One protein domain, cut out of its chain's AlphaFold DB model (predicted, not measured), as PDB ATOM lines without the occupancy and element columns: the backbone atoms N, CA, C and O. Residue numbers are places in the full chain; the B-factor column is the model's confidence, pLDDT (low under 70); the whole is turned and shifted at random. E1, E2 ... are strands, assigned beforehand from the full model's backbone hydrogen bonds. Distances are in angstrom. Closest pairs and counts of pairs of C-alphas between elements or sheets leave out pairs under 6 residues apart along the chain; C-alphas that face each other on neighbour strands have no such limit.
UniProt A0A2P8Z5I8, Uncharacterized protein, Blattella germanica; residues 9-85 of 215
ATOM      1  N   SER A   9     -28.162 -30.710   0.439       80.81
ATOM      2  CA  SER A   9     -28.277 -29.257   0.291       80.81
ATOM      3  C   SER A   9     -29.716 -28.929  -0.090       80.81
ATOM      4  O   SER A   9     -30.185 -29.340  -1.155       80.81
ATOM      5  N   ILE A  10     -30.419 -28.222   0.796       86.81
ATOM      6  CA  ILE A  10     -31.819 -27.821   0.619       86.81
ATOM      7  C   ILE A  10     -31.869 -26.307   0.419       86.81
ATOM      8  O   ILE A  10     -31.389 -25.551   1.266       86.81
ATOM      9  N   GLN A  11     -32.450 -25.864  -0.691       90.31
ATOM     10  CA  GLN A  11     -32.523 -24.459  -1.094       90.31
ATOM     11  C   GLN A  11     -33.960 -24.050  -1.413       90.31
ATOM     12  O   GLN A  11     -34.761 -24.878  -1.831       90.31
ATOM     13  N   CYS A  12     -34.292 -22.774  -1.241       89.69
ATOM     14  CA  CYS A  12     -35.556 -22.200  -1.692       89.69
ATOM     15  C   CYS A  12     -35.646 -22.275  -3.220       89.69
ATOM     16  O   CYS A  12     -34.683 -21.935  -3.904       89.69
ATOM     17  N   VAL A  13     -36.798 -22.668  -3.765       90.38
ATOM     18  CA  VAL A  13     -37.001 -22.677  -5.225       90.38
ATOM     19  C   VAL A  13     -36.960 -21.259  -5.795       90.38
ATOM     20  O   VAL A  13     -36.333 -21.045  -6.826       90.38
ATOM     21  N   SER A  14     -37.569 -20.283  -5.113       88.38
ATOM     22  CA  SER A  14     -37.728 -18.930  -5.664       88.38
ATOM     23  C   SER A  14     -36.458 -18.082  -5.659       88.38
ATOM     24  O   SER A  14     -36.303 -17.226  -6.521       88.38
ATOM     25  N   CYS A  15     -35.562 -18.265  -4.686       87.69
ATOM     26  CA  CYS A  15     -34.364 -17.419  -4.550       87.69
ATOM     27  C   CYS A  15     -33.056 -18.196  -4.390       87.69
ATOM     28  O   CYS A  15     -32.016 -17.595  -4.129       87.69
ATOM     29  N   SER A  16     -33.104 -19.530  -4.465       88.00
ATOM     30  CA  SER A  16     -31.952 -20.424  -4.269       88.00
ATOM     31  C   SER A  16     -31.235 -20.277  -2.918       88.00
ATOM     32  O   SER A  16     -30.196 -20.899  -2.697       88.00
ATOM     33  N   ALA A  17     -31.792 -19.509  -1.973       86.62
ATOM     34  CA  ALA A  17     -31.217 -19.348  -0.646       86.62
ATOM     35  C   ALA A  17     -31.224 -20.683   0.103       86.62
ATOM     36  O   ALA A  17     -32.214 -21.419   0.097       86.62
ATOM     37  N   LYS A  18     -30.115 -20.984   0.778       88.50
ATOM     38  CA  LYS A  18     -29.959 -22.192   1.594       88.50
ATOM     39  C   LYS A  18     -30.987 -22.190   2.727       88.50
ATOM     40  O   LYS A  18     -31.115 -21.183   3.406       88.50
ATOM     41  N   ILE A  19     -31.715 -23.288   2.923       88.00
ATOM     42  CA  ILE A  19     -32.776 -23.423   3.941       88.00
ATOM     43  C   ILE A  19     -32.272 -24.149   5.188       88.00
ATOM     44  O   ILE A  19     -32.690 -23.823   6.296       88.00
ATOM     45  N   CYS A  20     -31.352 -25.098   5.024       85.94
ATOM     46  CA  CYS A  20     -30.774 -25.893   6.108       85.94
ATOM     47  C   CYS A  20     -29.256 -25.931   5.974       85.94
ATOM     48  O   CYS A  20     -28.745 -25.994   4.857       85.94
ATOM     49  N   ASP A  21     -28.549 -25.929   7.100       74.75
ATOM     50  CA  ASP A  21     -27.098 -26.108   7.116       74.75
ATOM     51  C   ASP A  21     -26.724 -27.584   6.908       74.75
ATOM     52  O   ASP A  21     -27.495 -28.487   7.226       74.75
ATOM     53  N   ASP A  22     -25.523 -27.839   6.384       67.19
ATOM     54  CA  ASP A  22     -25.109 -29.190   5.963       67.19
ATOM     55  C   ASP A  22     -24.930 -30.149   7.160       67.19
ATOM     56  O   ASP A  22     -24.884 -31.365   6.999       67.19
ATOM     57  N   SER A  23     -24.847 -29.612   8.378       68.31
ATOM     58  CA  SER A  23     -24.747 -30.366   9.632       68.31
ATOM     59  C   SER A  23     -26.097 -30.848  10.176       68.31
ATOM     60  O   SER A  23     -26.133 -31.599  11.154       68.31
ATOM     61  N   VAL A  24     -27.209 -30.424   9.570       70.69
ATOM     62  CA  VAL A  24     -28.559 -30.697  10.063       70.69
ATOM     63  C   VAL A  24     -29.006 -32.101   9.658       70.69
ATOM     64  O   VAL A  24     -28.903 -32.501   8.499       70.69
ATOM     65  N   SER A  25     -29.566 -32.860  10.606       73.31
ATOM     66  CA  SER A  25     -30.199 -34.138  10.275       73.31
ATOM     67  C   SER A  25     -31.442 -33.894   9.417       73.31
ATOM     68  O   SER A  25     -32.268 -33.047   9.761       73.31
ATOM     69  N   CYS A  26     -31.591 -34.665   8.340       79.06
ATOM     70  CA  CYS A  26     -32.728 -34.632   7.420       79.06
ATOM     71  C   CYS A  26     -33.379 -36.020   7.358       79.06
ATOM     72  O   CYS A  26     -32.679 -37.032   7.304       79.06
ATOM     73  N   LYS A  27     -34.712 -36.085   7.382       81.31
ATOM     74  CA  LYS A  27     -35.477 -37.322   7.185       81.31
ATOM     75  C   LYS A  27     -36.609 -37.074   6.208       81.31
ATOM     76  O   LYS A  27     -37.362 -36.119   6.352       81.31
ATOM     77  N   ILE A  28     -36.765 -37.981   5.253       80.31
ATOM     78  CA  ILE A  28     -37.828 -37.922   4.253       80.31
ATOM     79  C   ILE A  28     -38.761 -39.106   4.497       80.31
ATOM     80  O   ILE A  28     -38.302 -40.239   4.642       80.31
ATOM     81  N   ASN A  29     -40.064 -38.855   4.617       80.50
ATOM     82  CA  ASN A  29     -41.041 -39.939   4.734       80.50
ATOM     83  C   ASN A  29     -41.428 -40.490   3.345       80.50
ATOM     84  O   ASN A  29     -41.110 -39.912   2.307       80.50
ATOM     85  N   LYS A  30     -42.172 -41.602   3.324       74.19
ATOM     86  CA  LYS A  30     -42.668 -42.228   2.082       74.19
ATOM     87  C   LYS A  30     -43.604 -41.323   1.261       74.19
ATOM     88  O   LYS A  30     -43.806 -41.580   0.085       74.19
ATOM     89  N   GLN A  31     -44.156 -40.273   1.871       74.06
ATOM     90  CA  GLN A  31     -45.027 -39.278   1.233       74.06
ATOM     91  C   GLN A  31     -44.230 -38.090   0.660       74.06
ATOM     92  O   GLN A  31     -44.817 -37.108   0.217       74.06
ATOM     93  N   GLY A  32     -42.893 -38.141   0.701       72.31
ATOM     94  CA  GLY A  32     -42.022 -37.071   0.217       72.31
ATOM     95  C   GLY A  32     -41.935 -35.856   1.142       72.31
ATOM     96  O   GLY A  32     -41.290 -34.875   0.788       72.31
ATOM     97  N   THR A  33     -42.542 -35.901   2.330       80.94
ATOM     98  CA  THR A  33     -42.433 -34.854   3.350       80.94
ATOM     99  C   THR A  33     -41.037 -34.853   3.959       80.94
ATOM    100  O   THR A  33     -40.530 -35.904   4.365       80.94
ATOM    101  N   ILE A  34     -40.437 -33.667   4.051       86.06
ATOM    102  CA  ILE A  34     -39.060 -33.481   4.505       86.06
ATOM    103  C   ILE A  34     -39.072 -32.888   5.911       86.06
ATOM    104  O   ILE A  34     -39.670 -31.842   6.155       86.06
ATOM    105  N   PHE A  35     -38.395 -33.565   6.831       86.69
ATOM    106  CA  PHE A  35     -38.237 -33.166   8.221       86.69
ATOM    107  C   PHE A  35     -36.781 -32.819   8.486       86.69
ATOM    108  O   PHE A  35     -35.885 -33.574   8.109       86.69
ATOM    109  N   VAL A  36     -36.551 -31.700   9.164       86.00
ATOM    110  CA  VAL A  36     -35.205 -31.229   9.510       86.00
ATOM    111  C   VAL A  36     -35.139 -30.812  10.976       86.00
ATOM    112  O   VAL A  36     -36.130 -30.373  11.569       86.00
ATOM    113  N   SER A  37     -33.976 -30.999  11.599       84.12
ATOM    114  CA  SER A  37     -33.754 -30.628  13.005       84.12
ATOM    115  C   SER A  37     -33.343 -29.162  13.194       84.12
ATOM    116  O   SER A  37     -33.462 -28.640  14.302       84.12
ATOM    117  N   GLY A  38     -32.925 -28.488  12.118       84.94
ATOM    118  CA  GLY A  38     -32.422 -27.116  12.104       84.94
ATOM    119  C   GLY A  38     -32.699 -26.399  10.780       84.94
ATOM    120  O   GLY A  38     -32.882 -27.030   9.738       84.94
ATOM    121  N   ILE A  39     -32.721 -25.071  10.829       86.69
ATOM    122  CA  ILE A  39     -32.877 -24.180   9.673       86.69
ATOM    123  C   ILE A  39     -31.738 -23.158   9.668       86.69
ATOM    124  O   ILE A  39     -31.197 -22.827  10.722       86.69
ATOM    125  N   SER A  40     -31.370 -22.679   8.484       86.56
ATOM    126  CA  SER A  40     -30.328 -21.669   8.303       86.56
ATOM    127  C   SER A  40     -30.839 -20.269   8.671       86.56
ATOM    128  O   SER A  40     -32.044 -20.021   8.728       86.56
ATOM    129  N   ARG A  41     -29.923 -19.317   8.881       82.38
ATOM    130  CA  ARG A  41     -30.237 -17.929   9.298       82.38
ATOM    131  C   ARG A  41     -31.058 -17.136   8.274       82.38
ATOM    132  O   ARG A  41     -31.659 -16.119   8.600       82.38
ATOM    133  N   THR A  42     -31.067 -17.597   7.032       83.25
ATOM    134  CA  THR A  42     -31.860 -17.084   5.905       83.25
ATOM    135  C   THR A  42     -33.353 -17.395   6.028       83.25
ATOM    136  O   THR A  42     -34.137 -16.919   5.205       83.25
ATOM    137  N   VAL A  43     -33.759 -18.193   7.020       86.38
ATOM    138  CA  VAL A  43     -35.147 -18.586   7.270       86.38
ATOM    139  C   VAL A  43     -35.593 -18.024   8.614       86.38
ATOM    140  O   VAL A  43     -34.943 -18.221   9.637       86.38
ATOM    141  N   LYS A  44     -36.723 -17.320   8.606       87.44
ATOM    142  CA  LYS A  44     -37.361 -16.762   9.796       87.44
ATOM    143  C   LYS A  44     -38.534 -17.634  10.229       87.44
ATOM    144  O   LYS A  44     -39.308 -18.114   9.399       87.44
ATOM    145  N   ASN A  45     -38.675 -17.779  11.540       87.12
ATOM    146  CA  ASN A  45     -39.845 -18.375  12.168       87.12
ATOM    147  C   ASN A  45     -40.902 -17.290  12.343       87.12
ATOM    148  O   ASN A  45     -40.625 -16.262  12.960       87.12
ATOM    149  N   ILE A  46     -42.097 -17.519  11.811       85.25
ATOM    150  CA  ILE A  46     -43.264 -16.687  12.092       85.25
ATOM    151  C   ILE A  46     -44.232 -17.541  12.898       85.25
ATOM    152  O   ILE A  46     -44.814 -18.491  12.371       85.25
ATOM    153  N   GLU A  47     -44.363 -17.217  14.182       81.69
ATOM    154  CA  GLU A  47     -45.339 -17.822  15.084       81.69
ATOM    155  C   GLU A  47     -46.427 -16.794  15.389       81.69
ATOM    156  O   GLU A  47     -46.220 -15.873  16.170       81.69
ATOM    157  N   ASN A  48     -47.586 -16.963  14.755       76.31
ATOM    158  CA  ASN A  48     -48.823 -16.289  15.140       76.31
ATOM    159  C   ASN A  48     -49.758 -17.327  15.775       76.31
ATOM    160  O   ASN A  48     -49.641 -18.516  15.469       76.31
ATOM    161  N   GLU A  49     -50.725 -16.889  16.588       63.19
ATOM    162  CA  GLU A  49     -51.674 -17.760  17.313       63.19
ATOM    163  C   GLU A  49     -52.324 -18.848  16.433       63.19
ATOM    164  O   GLU A  49     -52.619 -19.940  16.911       63.19
ATOM    165  N   ALA A  50     -52.472 -18.590  15.129       64.25
ATOM    166  CA  ALA A  50     -53.044 -19.523  14.161       64.25
ATOM    167  C   ALA A  50     -52.031 -20.260  13.255       64.25
ATOM    168  O   ALA A  50     -52.416 -21.222  12.587       64.25
ATOM    169  N   LYS A  51     -50.764 -19.821  13.144       72.56
ATOM    170  CA  LYS A  51     -49.808 -20.358  12.150       72.56
ATOM    171  C   LYS A  51     -48.362 -20.328  12.638       72.56
ATOM    172  O   LYS A  51     -47.851 -19.278  13.012       72.56
ATOM    173  N   LYS A  52     -47.688 -21.474  12.524       86.81
ATOM    174  CA  LYS A  52     -46.244 -21.624  12.743       86.81
ATOM    175  C   LYS A  52     -45.539 -21.888  11.418       86.81
ATOM    176  O   LYS A  52     -45.391 -23.038  11.011       86.81
ATOM    177  N   SER A  53     -45.148 -20.831  10.718       89.88
ATOM    178  CA  SER A  53     -44.614 -20.909   9.355       89.88
ATOM    179  C   SER A  53     -43.118 -20.608   9.300       89.88
ATOM    180  O   SER A  53     -42.594 -19.808  10.071       89.88
ATOM    181  N   LEU A  54     -42.441 -21.244   8.346       89.94
ATOM    182  CA  LEU A  54     -41.050 -20.979   7.990       89.94
ATOM    183  C   LEU A  54     -41.019 -20.112   6.744       89.94
ATOM    184  O   LEU A  54     -41.529 -20.522   5.700       89.94
ATOM    185  N   VAL A  55     -40.412 -18.935   6.849       90.69
ATOM    186  CA  VAL A  55     -40.370 -17.953   5.766       90.69
ATOM    187  C   VAL A  55     -38.931 -17.701   5.356       90.69
ATOM    188  O   VAL A  55     -38.096 -17.310   6.168       90.69
ATOM    189  N   CYS A  56     -38.627 -17.949   4.088       91.88
ATOM    190  CA  CYS A  56     -37.328 -17.642   3.514       91.88
ATOM    191  C   CYS A  56     -37.118 -16.121   3.434       91.88
ATOM    192  O   CYS A  56     -38.073 -15.352   3.375       91.88
ATOM    193  N   SER A  57     -35.867 -15.674   3.371       90.06
ATOM    194  CA  SER A  57     -35.495 -14.265   3.179       90.06
ATOM    195  C   SER A  57     -36.166 -13.581   1.977       90.06
ATOM    196  O   SER A  57     -36.392 -12.378   2.029       90.06
ATOM    197  N   CYS A  58     -36.548 -14.334   0.938       87.94
ATOM    198  CA  CYS A  58     -37.314 -13.819  -0.201       87.94
ATOM    199  C   CYS A  58     -38.814 -13.600   0.080       87.94
ATOM    200  O   CYS A  58     -39.540 -13.169  -0.809       87.94
ATOM    201  N   GLY A  59     -39.294 -13.930   1.282       85.25
ATOM    202  CA  GLY A  59     -40.701 -13.840   1.677       85.25
ATOM    203  C   GLY A  59     -41.525 -15.102   1.400       85.25
ATOM    204  O   GLY A  59     -42.689 -15.161   1.792       85.25
ATOM    205  N   GLU A  60     -40.955 -16.132   0.769       90.00
ATOM    206  CA  GLU A  60     -41.684 -17.369   0.476       90.00
ATOM    207  C   GLU A  60     -41.835 -18.271   1.709       90.00
ATOM    208  O   GLU A  60     -40.880 -18.513   2.449       90.00
ATOM    209  N   ILE A  61     -43.037 -18.826   1.894       91.06
ATOM    210  CA  ILE A  61     -43.309 -19.831   2.924       91.06
ATOM    211  C   ILE A  61     -42.772 -21.185   2.452       91.06
ATOM    212  O   ILE A  61     -43.323 -21.809   1.545       91.06
ATOM    213  N   VAL A  62     -41.704 -21.652   3.092       91.44
ATOM    214  CA  VAL A  62     -40.974 -22.877   2.724       91.44
ATOM    215  C   VAL A  62     -41.315 -24.076   3.606       91.44
ATOM    216  O   VAL A  62     -40.885 -25.194   3.327       91.44
ATOM    217  N   GLY A  63     -42.097 -23.878   4.667       91.38
ATOM    218  CA  GLY A  63     -42.473 -24.949   5.582       91.38
ATOM    219  C   GLY A  63     -43.173 -24.454   6.839       91.38
ATOM    220  O   GLY A  63     -43.696 -23.341   6.890       91.38
ATOM    221  N   GLU A  64     -43.151 -25.291   7.865       91.00
ATOM    222  CA  GLU A  64     -43.785 -25.054   9.156       91.00
ATOM    223  C   GLU A  64     -42.955 -25.607  10.318       91.00
ATOM    224  O   GLU A  64     -42.104 -26.490  10.156       91.00
ATOM    225  N   ILE A  65     -43.224 -25.079  11.508       88.12
ATOM    226  CA  ILE A  65     -42.569 -25.489  12.750       88.12
ATOM    227  C   ILE A  65     -43.414 -26.578  13.404       88.12
ATOM    228  O   ILE A  65     -44.618 -26.417  13.606       88.12
ATOM    229  N   MET A  66     -42.769 -27.678  13.776       84.06
ATOM    230  CA  MET A  66     -43.389 -28.787  14.487       84.06
ATOM    231  C   MET A  66     -42.956 -28.821  15.952       84.06
ATOM    232  O   MET A  66     -41.807 -28.563  16.297       84.06
ATOM    233  N   SER A  67     -43.869 -29.244  16.824       66.12
ATOM    234  CA  SER A  67     -43.645 -29.339  18.273       66.12
ATOM    235  C   SER A  67     -43.019 -30.674  18.722       66.12
ATOM    236  O   SER A  67     -43.273 -31.125  19.839       66.12
ATOM    237  N   THR A  68     -42.240 -31.362  17.875       62.19
ATOM    238  CA  THR A  68     -41.677 -32.681  18.237       62.19
ATOM    239  C   THR A  68     -40.211 -32.594  18.663       62.19
ATOM    240  O   THR A  68     -39.430 -31.835  18.093       62.19
ATOM    241  N   LYS A  69     -39.824 -33.387  19.676       63.91
ATOM    242  CA  LYS A  69     -38.507 -33.309  20.347       63.91
ATOM    243  C   LYS A  69     -37.304 -33.581  19.431       63.91
ATOM    244  O   LYS A  69     -36.222 -33.076  19.706       63.91
ATOM    245  N   THR A  70     -37.473 -34.370  18.371       66.56
ATOM    246  CA  THR A  70     -36.381 -34.792  17.471       66.56
ATOM    247  C   THR A  70     -36.392 -34.092  16.111       66.56
ATOM    248  O   THR A  70     -35.333 -33.942  15.506       66.56
ATOM    249  N   TRP A  71     -37.551 -33.617  15.645       69.25
ATOM    250  CA  TRP A  71     -37.712 -32.954  14.349       69.25
ATOM    251  C   TRP A  71     -38.522 -31.673  14.526       69.25
ATOM    252  O   TRP A  71     -39.732 -31.706  14.759       69.25
ATOM    253  N   LYS A  72     -37.832 -30.537  14.445       80.44
ATOM    254  CA  LYS A  72     -38.407 -29.225  14.765       80.44
ATOM    255  C   LYS A  72     -39.135 -28.591  13.586       80.44
ATOM    256  O   LYS A  72     -39.974 -27.724  13.791       80.44
ATOM    257  N   TYR A  73     -38.839 -29.018  12.363       87.44
ATOM    258  CA  TYR A  73     -39.291 -28.329  11.159       87.44
ATOM    259  C   TYR A  73     -39.749 -29.317  10.091       87.44
ATOM    260  O   TYR A  73     -39.108 -30.349   9.867       87.44
ATOM    261  N   ARG A  74     -40.845 -28.971   9.415       89.19
ATOM    262  CA  ARG A  74     -41.388 -29.686   8.259       89.19
ATOM    263  C   ARG A  74     -41.328 -28.766   7.049       89.19
ATOM    264  O   ARG A  74     -41.934 -27.700   7.057       89.19
ATOM    265  N   LEU A  75     -40.603 -29.167   6.011       89.94
ATOM    266  CA  LEU A  75     -40.438 -28.374   4.795       89.94
ATOM    267  C   LEU A  75     -41.450 -28.788   3.722       89.94
ATOM    268  O   LEU A  75     -41.800 -29.966   3.610       89.94
ATOM    269  N   ASN A  76     -41.895 -27.818   2.922       89.06
ATOM    270  CA  ASN A  76     -42.777 -28.048   1.784       89.06
ATOM    271  C   ASN A  76     -41.947 -28.465   0.551       89.06
ATOM    272  O   ASN A  76     -41.204 -27.633   0.025       89.06
ATOM    273  N   PRO A  77     -42.090 -29.705   0.041       85.56
ATOM    274  CA  PRO A  77     -41.300 -30.207  -1.085       85.56
ATOM    275  C   PRO A  77     -41.467 -29.400  -2.375       85.56
ATOM    276  O   PRO A  77     -40.563 -29.379  -3.197       85.56
ATOM    277  N   GLN A  78     -42.602 -28.721  -2.559       86.44
ATOM    278  CA  GLN A  78     -42.862 -27.902  -3.748       86.44
ATOM    279  C   GLN A  78     -42.130 -26.556  -3.717       86.44
ATOM    280  O   GLN A  78     -42.038 -25.879  -4.737       86.44
ATOM    281  N   LYS A  79     -41.656 -26.139  -2.540       88.50
ATOM    282  CA  LYS A  79     -41.034 -24.827  -2.312       88.50
ATOM    283  C   LYS A  79     -39.529 -24.915  -2.086       88.50
ATOM    284  O   LYS A  79     -38.874 -23.891  -1.881       88.50
ATOM    285  N   ILE A  80     -38.974 -26.126  -2.140       87.62
ATOM    286  CA  ILE A  80     -37.555 -26.378  -1.912       87.62
ATOM    287  C   ILE A  80     -36.954 -27.270  -3.002       87.62
ATOM    288  O   ILE A  80     -37.548 -28.259  -3.419       87.62
ATOM    289  N   ASN A  81     -35.735 -26.940  -3.416       86.19
ATOM    290  CA  ASN A  81     -34.882 -27.787  -4.237       86.19
ATOM    291  C   ASN A  81     -33.925 -28.567  -3.340       86.19
ATOM    292  O   ASN A  81     -33.370 -28.022  -2.384       86.19
ATOM    293  N   ARG A  82     -33.715 -29.844  -3.668       81.19
ATOM    294  CA  ARG A  82     -32.774 -30.723  -2.967       81.19
ATOM    295  C   ARG A  82     -31.706 -31.221  -3.932       81.19
ATOM    296  O   ARG A  82     -32.031 -31.753  -4.988       81.19
ATOM    297  N   SER A  83     -30.446 -31.097  -3.541       77.12
ATOM    298  CA  SER A  83     -29.318 -31.698  -4.252       77.12
ATOM    299  C   SER A  83     -28.505 -32.546  -3.284       77.12
ATOM    300  O   SER A  83     -28.090 -32.051  -2.228       77.12
ATOM    301  N   LEU A  84     -28.263 -33.807  -3.642       67.56
ATOM    302  CA  LEU A  84     -27.340 -34.665  -2.908       67.56
ATOM    303  C   LEU A  84     -25.925 -34.123  -3.133       67.56
ATOM    304  O   LEU A  84     -25.465 -34.071  -4.275       67.56
ATOM    305  N   LYS A  85     -25.234 -33.688  -2.077       60.59
ATOM    306  CA  LYS A  85     -23.815 -33.345  -2.204       60.59
ATOM    307  C   LYS A  85     -23.005 -34.616  -1.998       60.59
ATOM    308  O   LYS A  85     -22.970 -35.165  -0.898       60.59
TER     309      LYS A  85
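Overview. This is residues 9 to 85 of the 215 residues of an uncharacterized protein of Blattella germanica (UniProt A0A2P8Z5I8). A strongly twisted, curled sheet of six short strands makes the body, and a two-strand ribbon of the first and last strands, E1 and E8, meets it near Cys 12 and Ile 80. The E4-E5 hairpin and the ribbon's open end make the two ends of the longest axis. The 77 printed residues have eight named strands, E1 to E8 in order, and no named helix; the sheet order is E2 E3 E7 E6 E5 E4, antiparallel. The class is all strand, with 35 of 77 residues in named elements; the whole is compact, radius of gyration of the C-alphas 11.4 A, spans 37 by 27 by 23 A.

Arrangement. E1, residues 9 to 12, and E8, residues 80 to 84, are antiparallel at 161 degrees, with N 11 and O 81 2.9 A apart. E2, residues 26 to 28, and E3, residues 34 to 36, form a hairpin, N 27 to O 35 2.9 A. E4, residues 43 to 48, E5, 51 to 56, E6, 61 to 65, and E7, 73 to 75, form a meander, each strand the antiparallel neighbour of the one before: N 46 to O 53 is 2.9 A, N 54 to O 63 2.8 A and N 64 to O 74 2.8 A. E3 neighbours E7, N 75 to O 34 2.8 A. These pairs are within hydrogen-bond range. The closest C-alphas of E6 and E8 are Val 62 and Ile 80, 6.7 A.

Along the chain. E1 begins at C-alpha 9 (-28.277, -29.257, 0.291). E4 spans 15.9 A, E5 15.4 A and E8 13.2 A, ending at C-alpha 84 (-27.340, -34.665, -2.908).

Size, cuts and confidence. The C-alphas farthest apart, Glu 49 and Lys 85, are 37.4 A apart. The printed part has no cut. E1 to E2 is a long link of 13 residues. Residues 22 to 23, 49 to 50, 67 to 71 and 84 to 85 have pLDDT under 70.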